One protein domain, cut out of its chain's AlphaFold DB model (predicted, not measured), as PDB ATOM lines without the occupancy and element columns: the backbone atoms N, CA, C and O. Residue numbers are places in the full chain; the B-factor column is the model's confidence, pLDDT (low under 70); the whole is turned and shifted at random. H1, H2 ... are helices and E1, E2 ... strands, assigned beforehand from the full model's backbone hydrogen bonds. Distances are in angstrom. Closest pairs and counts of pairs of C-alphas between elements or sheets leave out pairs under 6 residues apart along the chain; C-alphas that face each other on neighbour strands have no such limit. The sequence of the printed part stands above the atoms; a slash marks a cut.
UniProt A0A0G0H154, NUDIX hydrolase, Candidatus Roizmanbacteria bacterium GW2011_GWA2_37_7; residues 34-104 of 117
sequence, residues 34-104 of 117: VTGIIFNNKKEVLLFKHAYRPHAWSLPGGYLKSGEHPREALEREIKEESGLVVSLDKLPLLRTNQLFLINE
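This is residues 34 to 104 of the 117 residues of the protein "NUDIX hydrolase" of Candidatus Roizmanbacteria bacterium GW2011_GWA2_37_7 (UniProt A0A0G0H154). The domain has little regular structure: two layers, a small mixed sheet E2, E1, E3 and helix H1 across one face. Of 71 printed residues, 26 are in E1, E2, H1 and E3, a mixed class. It is compact, radius of gyration of the C-alphas 12.2 A, spans 33 by 30 by 25 A.

E1 spans residues 34 to 39, from C-alpha 34 (-34.934, -28.903, -40.219); E2, 61 to 63; H1, 70 to 82, 18.0 A long; E3, 100 to 103, to C-alpha 103 (-26.518, -39.930, -48.710).

E1 and E2 form an antiparallel hairpin, E1 and E3 are parallel; N 34 and O 62, 2.8 A, and N 37 and O 100, 2.7 A, are within hydrogen-bond range, as is every O i to N i+4 pair in H1. H1 is on the sheet, closest to E2 at C-alphas 77 and 61, 5.4 A apart.

The printed part has no cut; links E1 to E2 and H1 to E3 are long. Residues 52 to 55 and 89 to 104 are under pLDDT 70.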
ATOM      1  N   VAL A  34     -35.862 -27.934 -39.628       87.75
ATOM      2  CA  VAL A  34     -34.934 -28.903 -40.219       87.75
ATOM      3  C   VAL A  34     -34.717 -28.587 -41.692       87.75
ATOM      4  O   VAL A  34     -35.631 -28.143 -42.381       87.75
ATOM      5  N   THR A  35     -33.507 -28.844 -42.190       87.25
ATOM      6  CA  THR A  35     -33.161 -28.685 -43.608       87.25
ATOM      7  C   THR A  35     -32.248 -29.811 -44.077       87.25
ATOM      8  O   THR A  35     -31.148 -29.994 -43.553       87.25
ATOM      9  N   GLY A  36     -32.687 -30.543 -45.094       83.75
ATOM     10  CA  GLY A  36     -31.935 -31.620 -45.722       83.75
ATOM     11  C   GLY A  36     -31.051 -31.131 -46.862       83.75
ATOM     12  O   GLY A  36     -31.459 -30.317 -47.678       83.75
ATOM     13  N   ILE A  37     -29.852 -31.688 -46.963       84.69
ATOM     14  CA  ILE A  37     -29.012 -31.677 -48.156       84.69
ATOM     15  C   ILE A  37     -28.857 -33.107 -48.615       84.69
ATOM     16  O   ILE A  37     -28.188 -33.903 -47.970       84.69
ATOM     17  N   ILE A  38     -29.443 -33.420 -49.757       80.44
ATOM     18  CA  ILE A  38     -29.400 -34.767 -50.311       80.44
ATOM     19  C   ILE A  38     -28.445 -34.764 -51.488       80.44
ATOM     20  O   ILE A  38     -28.612 -33.954 -52.400       80.44
ATOM     21  N   PHE A  39     -27.472 -35.671 -51.470       80.81
ATOM     22  CA  PHE A  39     -26.540 -35.854 -52.574       80.81
ATOM     23  C   PHE A  39     -26.925 -37.052 -53.432       80.81
ATOM     24  O   PHE A  39     -27.341 -38.098 -52.931       80.81
ATOM     25  N   ASN A  40     -26.731 -36.916 -54.741       80.06
ATOM     26  CA  ASN A  40     -26.694 -38.068 -55.633       80.06
ATOM     27  C   ASN A  40     -25.267 -38.638 -55.765       80.06
ATOM     28  O   ASN A  40     -24.292 -38.062 -55.282       80.06
ATOM     29  N   ASN A  41     -25.127 -39.745 -56.499       82.31
ATOM     30  CA  ASN A  41     -23.833 -40.404 -56.741       82.31
ATOM     31  C   ASN A  41     -22.805 -39.511 -57.464       82.31
ATOM     32  O   ASN A  41     -21.614 -39.808 -57.459       82.31
ATOM     33  N   LYS A  42     -23.254 -38.414 -58.086       87.75
ATOM     34  CA  LYS A  42     -22.410 -37.422 -58.761       87.75
ATOM     35  C   LYS A  42     -22.050 -36.228 -57.867       87.75
ATOM     36  O   LYS A  42     -21.391 -35.312 -58.345       87.75
ATOM     37  N   LYS A  43     -22.435 -36.243 -56.584       83.19
ATOM     38  CA  LYS A  43     -22.275 -35.138 -55.619       83.19
ATOM     39  C   LYS A  43     -23.074 -33.872 -55.966       83.19
ATOM     40  O   LYS A  43     -22.716 -32.781 -55.532       83.19
ATOM     41  N   GLU A  44     -24.171 -34.008 -56.705       84.94
ATOM     42  CA  GLU A  44     -25.129 -32.922 -56.944       84.94
ATOM     43  C   GLU A  44     -26.163 -32.876 -55.808       84.94
ATOM     44  O   GLU A  44     -26.502 -33.920 -55.251       84.94
ATOM     45  N   VAL A  45     -26.667 -31.680 -55.479       86.06
ATOM     46  CA  VAL A  45     -27.600 -31.444 -54.360       86.06
ATOM     47  C   VAL A  45     -29.049 -31.377 -54.843       86.06
ATOM     48  O   VAL A  45     -29.346 -30.691 -55.822       86.06
ATOM     49  N   LEU A  46     -29.964 -32.041 -54.130       84.88
ATOM     50  CA  LEU A  46     -31.405 -31.909 -54.359       84.88
ATOM     51  C   LEU A  46     -31.925 -30.550 -53.867       84.88
ATOM     52  O   LEU A  46     -31.732 -30.188 -52.707       84.88
ATOM     53  N   LEU A  47     -32.644 -29.844 -54.741       88.31
ATOM     54  CA  LEU A  47     -33.361 -28.607 -54.437       88.31
ATOM     55  C   LEU A  47     -34.815 -28.723 -54.898       88.31
ATOM     56  O   LEU A  47     -35.097 -29.359 -55.917       88.31
ATOM     57  N   PHE A  48     -35.728 -28.072 -54.184       86.75
ATOM     58  CA  PHE A  48     -37.129 -27.958 -54.574       86.75
ATOM     59  C   PHE A  48     -37.402 -26.624 -55.243       86.75
ATOM     60  O   PHE A  48     -36.890 -25.588 -54.818       86.75
ATOM     61  N   LYS A  49     -38.216 -26.664 -56.306       84.06
ATOM     62  CA  LYS A  49     -38.642 -25.469 -57.026       84.06
ATOM     63  C   LYS A  49     -40.020 -25.023 -56.537       84.06
ATOM     64  O   LYS A  49     -41.017 -25.670 -56.845       84.06
ATOM     65  N   HIS A  50     -40.102 -23.911 -55.816       78.44
ATOM     66  CA  HIS A  50     -41.380 -23.333 -55.407       78.44
ATOM     67  C   HIS A  50     -41.933 -22.423 -56.512       78.44
ATOM     68  O   HIS A  50     -41.347 -21.389 -56.820       78.44
ATOM     69  N   ALA A  51     -43.098 -22.765 -57.066       72.31
ATOM     70  CA  ALA A  51     -43.739 -21.981 -58.130       72.31
ATOM     71  C   ALA A  51     -44.225 -20.584 -57.683       72.31
ATOM     72  O   ALA A  51     -44.435 -19.711 -58.519       72.31
ATOM     73  N   TYR A  52     -44.396 -20.368 -56.374       66.50
ATOM     74  CA  TYR A  52     -45.068 -19.187 -55.814       66.50
ATOM     75  C   TYR A  52     -44.154 -18.268 -54.986       66.50
ATOM     76  O   TYR A  52     -44.635 -17.298 -54.404       66.50
ATOM     77  N   ARG A  53     -42.850 -18.565 -54.878       65.50
ATOM     78  CA  ARG A  53     -41.898 -17.760 -54.089       65.50
ATOM     79  C   ARG A  53     -40.905 -17.025 -55.000       65.50
ATOM     80  O   ARG A  53     -40.464 -17.607 -55.986       65.50
ATOM     81  N   PRO A  54     -40.492 -15.788 -54.651       61.03
ATOM     82  CA  PRO A  54     -39.512 -15.024 -55.435       61.03
ATOM     83  C   PRO A  54     -38.144 -15.721 -55.522       61.03
ATOM     84  O   PRO A  54     -37.427 -15.561 -56.505       61.03
ATOM     85  N   HIS A  55     -37.805 -16.542 -54.523       65.81
ATOM     86  CA  HIS A  55     -36.657 -17.444 -54.561       65.81
ATOM     87  C   HIS A  55     -37.154 -18.816 -55.001       65.81
ATOM     88  O   HIS A  55     -37.736 -19.556 -54.208       65.81
ATOM     89  N   ALA A  56     -36.966 -19.115 -56.285       76.00
ATOM     90  CA  ALA A  56     -37.557 -20.295 -56.898       76.00
ATOM     91  C   ALA A  56     -36.996 -21.603 -56.335       76.00
ATOM     92  O   ALA A  56     -37.713 -22.585 -56.380       76.00
ATOM     93  N   TRP A  57     -35.770 -21.629 -55.799       86.69
ATOM     94  CA  TRP A  57     -35.105 -22.853 -55.345       86.69
ATOM     95  C   TRP A  57     -34.748 -22.811 -53.859       86.69
ATOM     96  O   TRP A  57     -34.199 -21.819 -53.378       86.69
ATOM     97  N   SER A  58     -35.022 -23.902 -53.151       86.56
ATOM     98  CA  SER A  58     -34.741 -24.075 -51.723       86.56
ATOM     99  C   SER A  58     -34.280 -25.503 -51.427       86.56
ATOM    100  O   SER A  58     -34.515 -26.432 -52.204       86.56
ATOM    101  N   LEU A  59     -33.600 -25.677 -50.296       88.69
ATOM    102  CA  LEU A  59     -33.358 -27.004 -49.743       88.69
ATOM    103  C   LEU A  59     -34.660 -27.568 -49.153       88.69
ATOM    104  O   LEU A  59     -35.440 -26.789 -48.600       88.69
ATOM    105  N   PRO A  60     -34.870 -28.894 -49.218       88.56
ATOM    106  CA  PRO A  60     -36.008 -29.538 -48.575       88.56
ATOM    107  C   PRO A  60     -35.988 -29.311 -47.068       88.56
ATOM    108  O   PRO A  60     -34.938 -29.438 -46.423       88.56
ATOM    109  N   GLY A  61     -37.150 -29.042 -46.488       88.88
ATOM    110  CA  GLY A  61     -37.257 -28.891 -45.047       88.88
ATOM    111  C   GLY A  61     -38.388 -27.986 -44.602       88.88
ATOM    112  O   GLY A  61     -39.104 -27.390 -45.394       88.88
ATOM    113  N   GLY A  62     -38.511 -27.853 -43.289       89.38
ATOM    114  CA  GLY A  62     -39.621 -27.141 -42.682       89.38
ATOM    115  C   GLY A  62     -39.524 -27.123 -41.169       89.38
ATOM    116  O   GLY A  62     -38.456 -27.335 -40.590       89.38
ATOM    117  N   TYR A  63     -40.639 -26.816 -40.518       90.75
ATOM    118  CA  TYR A  63     -40.689 -26.658 -39.070       90.75
ATOM    119  C   TYR A  63     -40.926 -27.994 -38.373       90.75
ATOM    120  O   TYR A  63     -41.724 -28.813 -38.824       90.75
ATOM    121  N   LEU A  64     -40.274 -28.185 -37.226       91.06
ATOM    122  CA  LEU A  64     -40.600 -29.299 -36.343       91.06
ATOM    123  C   LEU A  64     -41.944 -29.041 -35.673       91.06
ATOM    124  O   LEU A  64     -42.212 -27.947 -35.162       91.06
ATOM    125  N   LYS A  65     -42.758 -30.089 -35.589       89.50
ATOM    126  CA  LYS A  65     -43.925 -30.118 -34.711       89.50
ATOM    127  C   LYS A  65     -43.495 -30.365 -33.264       89.50
ATOM    128  O   LYS A  65     -42.397 -30.844 -32.974       89.50
ATOM    129  N   SER A  66     -44.368 -30.016 -32.321       85.00
ATOM    130  CA  SER A  66     -44.088 -30.213 -30.897       85.00
ATOM    131  C   SER A  66     -43.867 -31.697 -30.592       85.00
ATOM    132  O   SER A  66     -44.736 -32.517 -30.871       85.00
ATOM    133  N   GLY A  67     -42.698 -32.027 -30.037       86.38
ATOM    134  CA  GLY A  67     -42.317 -33.406 -29.717       86.38
ATOM    135  C   GLY A  67     -41.884 -34.261 -30.915       86.38
ATOM    136  O   GLY A  67     -41.563 -35.426 -30.711       86.38
ATOM    137  N   GLU A  68     -41.847 -33.709 -32.131       88.50
ATOM    138  CA  GLU A  68     -41.430 -34.427 -33.342       88.50
ATOM    139  C   GLU A  68     -39.906 -34.577 -33.381       88.50
ATOM    140  O   GLU A  68     -39.159 -33.622 -33.133       88.50
ATOM    141  N   HIS A  69     -39.426 -35.779 -33.700       87.00
ATOM    142  CA  HIS A  69     -37.996 -35.984 -33.869       87.00
ATOM    143  C   HIS A  69     -37.525 -35.288 -35.166       87.00
ATOM    144  O   HIS A  69     -38.189 -35.425 -36.193       87.00
ATOM    145  N   PRO A  70     -36.363 -34.597 -35.197       86.75
ATOM    146  CA  PRO A  70     -35.880 -33.898 -36.398       86.75
ATOM    147  C   PRO A  70     -35.831 -34.776 -37.659       86.75
ATOM    148  O   PRO A  70     -36.059 -34.299 -38.767       86.75
ATOM    149  N   ARG A  71     -35.548 -36.072 -37.473       85.44
ATOM    150  CA  ARG A  71     -35.588 -37.087 -38.533       85.44
ATOM    151  C   ARG A  71     -36.968 -37.195 -39.174       85.44
ATOM    152  O   ARG A  71     -37.094 -37.052 -40.381       85.44
ATOM    153  N   GLU A  72     -37.970 -37.441 -38.338       88.94
ATOM    154  CA  GLU A  72     -39.355 -37.656 -38.748       88.94
ATOM    155  C   GLU A  72     -39.908 -36.389 -39.396       88.94
ATOM    156  O   GLU A  72     -40.559 -36.464 -40.434       88.94
ATOM    157  N   ALA A  73     -39.558 -35.222 -38.840       91.00
ATOM    158  CA  ALA A  73     -39.885 -33.932 -39.430       91.00
ATOM    159  C   ALA A  73     -39.338 -33.823 -40.859       91.00
ATOM    160  O   ALA A  73     -40.084 -33.499 -41.774       91.00
ATOM    161  N   LEU A  74     -38.057 -34.134 -41.080       89.12
ATOM    162  CA  LEU A  74     -37.448 -34.000 -42.403       89.12
ATOM    163  C   LEU A  74     -38.006 -35.017 -43.413       89.12
ATOM    164  O   LEU A  74     -38.258 -34.657 -44.560       89.12
ATOM    165  N   GLU A  75     -38.241 -36.262 -42.994       88.81
ATOM    166  CA  GLU A  75     -38.891 -37.290 -43.823       88.81
ATOM    167  C   GLU A  75     -40.313 -36.872 -44.225       88.81
ATOM    168  O   GLU A  75     -40.703 -37.016 -45.387       88.81
ATOM    169  N   ARG A  76     -41.073 -36.303 -43.280       93.31
ATOM    170  CA  ARG A  76     -42.413 -35.760 -43.517       93.31
ATOM    171  C   ARG A  76     -42.385 -34.590 -44.496       93.31
ATOM    172  O   ARG A  76     -43.138 -34.622 -45.463       93.31
ATOM    173  N   GLU A  77     -41.533 -33.590 -44.272       91.62
ATOM    174  CA  GLU A  77     -41.424 -32.402 -45.137       91.62
ATOM    175  C   GLU A  77     -41.022 -32.797 -46.566       91.62
ATOM    176  O   GLU A  77     -41.680 -32.407 -47.525       91.62
ATOM    177  N   ILE A  78     -40.024 -33.677 -46.731       88.31
ATOM    178  CA  ILE A  78     -39.626 -34.184 -48.057       88.31
ATOM    179  C   ILE A  78     -40.807 -34.859 -48.763       88.31
ATOM    180  O   ILE A  78     -41.029 -34.632 -49.958       88.31
ATOM    181  N   LYS A  79     -41.583 -35.670 -48.040       89.44
ATOM    182  CA  LYS A  79     -42.768 -36.333 -48.587       89.44
ATOM    183  C   LYS A  79     -43.870 -35.340 -48.954       89.44
ATOM    184  O   LYS A  79     -44.487 -35.510 -50.001       89.44
ATOM    185  N   GLU A  80     -44.126 -34.331 -48.128       88.81
ATOM    186  CA  GLU A  80     -45.147 -33.302 -48.371       88.81
ATOM    187  C   GLU A  80     -44.790 -32.419 -49.580       88.81
ATOM    188  O   GLU A  80     -45.652 -32.143 -50.413       88.81
ATOM    189  N   GLU A  81     -43.519 -32.035 -49.728       87.00
ATOM    190  CA  GLU A  81     -43.064 -31.122 -50.783       87.00
ATOM    191  C   GLU A  81     -42.798 -31.813 -52.133       87.00
ATOM    192  O   GLU A  81     -42.938 -31.185 -53.184       87.00
ATOM    193  N   SER A  82     -42.412 -33.096 -52.133       83.81
ATOM    194  CA  SER A  82     -41.988 -33.809 -53.355       83.81
ATOM    195  C   SER A  82     -42.683 -35.146 -53.619       83.81
ATOM    196  O   SER A  82     -42.538 -35.711 -54.704       83.81
ATOM    197  N   GLY A  83     -43.411 -35.693 -52.643       85.62
ATOM    198  CA  GLY A  83     -43.990 -37.038 -52.713       85.62
ATOM    199  C   GLY A  83     -42.977 -38.181 -52.563       85.62
ATOM    200  O   GLY A  83     -43.368 -39.349 -52.625       85.62
ATOM    201  N   LEU A  84     -41.689 -37.882 -52.368       83.38
ATOM    202  CA  LEU A  84     -40.652 -38.890 -52.159       83.38
ATOM    203  C   LEU A  84     -40.735 -39.465 -50.743       83.38
ATOM    204  O   LEU A  84     -40.893 -38.738 -49.767       83.38
ATOM    205  N   VAL A  85     -40.595 -40.784 -50.630       82.94
ATOM    206  CA  VAL A  85     -40.471 -41.468 -49.339       82.94
ATOM    207  C   VAL A  85     -39.000 -41.783 -49.126       82.94
ATOM    208  O   VAL A  85     -38.392 -42.469 -49.949       82.94
ATOM    209  N   VAL A  86     -38.439 -41.259 -48.042       80.75
ATOM    210  CA  VAL A  86     -37.023 -41.393 -47.688       80.75
ATOM    211  C   VAL A  86     -36.910 -41.965 -46.277       80.75
ATOM    212  O   VAL A  86     -37.778 -41.705 -45.449       80.75
ATOM    213  N   SER A  87     -35.867 -42.756 -46.025       80.88
ATOM    214  CA  SER A  87     -35.508 -43.267 -44.696       80.88
ATOM    215  C   SER A  87     -34.126 -42.741 -44.345       80.88
ATOM    216  O   SER A  87     -33.190 -42.890 -45.130       80.88
ATOM    217  N   LEU A  88     -33.993 -42.094 -43.192       75.88
ATOM    218  CA  LEU A  88     -32.735 -41.491 -42.763       75.88
ATOM    219  C   LEU A  88     -31.992 -42.418 -41.791       75.88
ATOM    220  O   LEU A  88     -32.229 -42.389 -40.585       75.88
ATOM    221  N   ASP A  89     -31.034 -43.199 -42.289       64.88
ATOM    222  CA  ASP A  89     -30.420 -44.278 -41.498       64.88
ATOM    223  C   ASP A  89     -29.386 -43.787 -40.462       64.88
ATOM    224  O   ASP A  89     -29.367 -44.254 -39.318       64.88
ATOM    225  N   LYS A  90     -28.551 -42.790 -40.798       58.12
ATOM    226  CA  LYS A  90     -27.526 -42.230 -39.891       58.12
ATOM    227  C   LYS A  90     -27.556 -40.705 -39.890       58.12
ATOM    228  O   LYS A  90     -27.309 -40.072 -40.907       58.12
ATOM    229  N   LEU A  91     -27.824 -40.119 -38.723       55.22
ATOM    230  CA  LEU A  91     -27.757 -38.675 -38.505       55.22
ATOM    231  C   LEU A  91     -26.432 -38.335 -37.813       55.22
ATOM    232  O   LEU A  91     -26.291 -38.631 -36.624       55.22
ATOM    233  N   PRO A  92     -25.452 -37.710 -38.488       49.94
ATOM    234  CA  PRO A  92     -24.391 -37.029 -37.765       49.94
ATOM    235  C   PRO A  92     -25.002 -35.835 -37.012       49.94
ATOM    236  O   PRO A  92     -25.478 -34.872 -37.610       49.94
ATOM    237  N   LEU A  93     -25.019 -35.924 -35.682       46.62
ATOM    238  CA  LEU A  93     -25.439 -34.858 -34.768       46.62
ATOM    239  C   LEU A  93     -24.398 -33.725 -34.780       46.62
ATOM    240  O   LEU A  93     -23.291 -33.896 -34.279       46.62
ATOM    241  N   LEU A  94     -24.755 -32.549 -35.283       47.75
ATOM    242  CA  LEU A  94     -24.060 -31.282 -35.030       47.75
ATOM    243  C   LEU A  94     -25.091 -30.303 -34.447       47.75
ATOM    244  O   LEU A  94     -26.278 -30.341 -34.730       47.75
ATOM    245  N   ARG A  95     -24.686 -29.427 -33.542       39.22
ATOM    246  CA  ARG A  95     -25.649 -28.609 -32.800       39.22
ATOM    247  C   ARG A  95     -25.548 -27.151 -33.235       39.22
ATOM    248  O   ARG A  95     -24.454 -26.634 -33.444       39.22
ATOM    249  N   THR A  96     -26.710 -26.500 -33.263       38.00
ATOM    250  CA  THR A  96     -26.988 -25.047 -33.313       38.00
ATOM    251  C   THR A  96     -27.269 -24.423 -34.694       38.00
ATOM    252  O   THR A  96     -28.036 -23.475 -34.733       38.00
ATOM    253  N   ASN A  97     -26.770 -24.969 -35.813       42.81
ATOM    254  CA  ASN A  97     -26.923 -24.416 -37.182       42.81
ATOM    255  C   ASN A  97     -26.863 -25.529 -38.257       42.81
ATOM    256  O   ASN A  97     -25.982 -25.521 -39.118       42.81
ATOM    257  N   GLN A  98     -27.689 -26.577 -38.153       47.38
ATOM    258  CA  GLN A  98     -27.344 -27.853 -38.782       47.38
ATOM    259  C   GLN A  98     -27.964 -28.155 -40.151       47.38
ATOM    260  O   GLN A  98     -29.165 -28.351 -40.293       47.38
ATOM    261  N   LEU A  99     -27.063 -28.283 -41.120       43.53
ATOM    262  CA  LEU A  99     -27.229 -28.808 -42.466       43.53
ATOM    263  C   LEU A  99     -27.213 -30.352 -42.408       43.53
ATOM    264  O   LEU A  99     -26.210 -30.929 -41.978       43.53
ATOM    265  N   PHE A 100     -28.290 -31.036 -42.801       49.72
ATOM    266  CA  PHE A 100     -28.345 -32.504 -42.748       49.72
ATOM    267  C   PHE A 100     -27.866 -33.121 -44.066       49.72
ATOM    268  O   PHE A 100     -28.601 -33.091 -45.039       49.72
ATOM    269  N   LEU A 101     -26.660 -33.699 -44.121       49.22
ATOM    270  CA  LEU A 101     -26.208 -34.459 -45.296       49.22
ATOM    271  C   LEU A 101     -26.881 -35.840 -45.341       49.22
ATOM    272  O   LEU A 101     -26.604 -36.697 -44.505       49.22
ATOM    273  N   ILE A 102     -27.730 -36.053 -46.339       52.16
ATOM    274  CA  ILE A 102     -28.373 -37.321 -46.671       52.16
ATOM    275  C   ILE A 102     -27.622 -37.913 -47.864       52.16
ATOM    276  O   ILE A 102     -27.623 -37.351 -48.962       52.16
ATOM    277  N   ASN A 103     -26.990 -39.060 -47.640       46.03
ATOM    278  CA  ASN A 103     -26.518 -39.930 -48.710       46.03
ATOM    279  C   ASN A 103     -27.541 -41.062 -48.867       46.03
ATOM    280  O   ASN A 103     -27.927 -41.649 -47.865       46.03
ATOM    281  N   GLU A 104     -27.935 -41.334 -50.114       53.41
ATOM    282  CA  GLU A 104     -28.899 -42.357 -50.574       53.41
ATOM    283  C   GLU A 104     -30.396 -42.009 -50.523       53.41
ATOM    284  O   GLU A 104     -31.103 -42.317 -49.572       53.41
TER     285      GLU A 104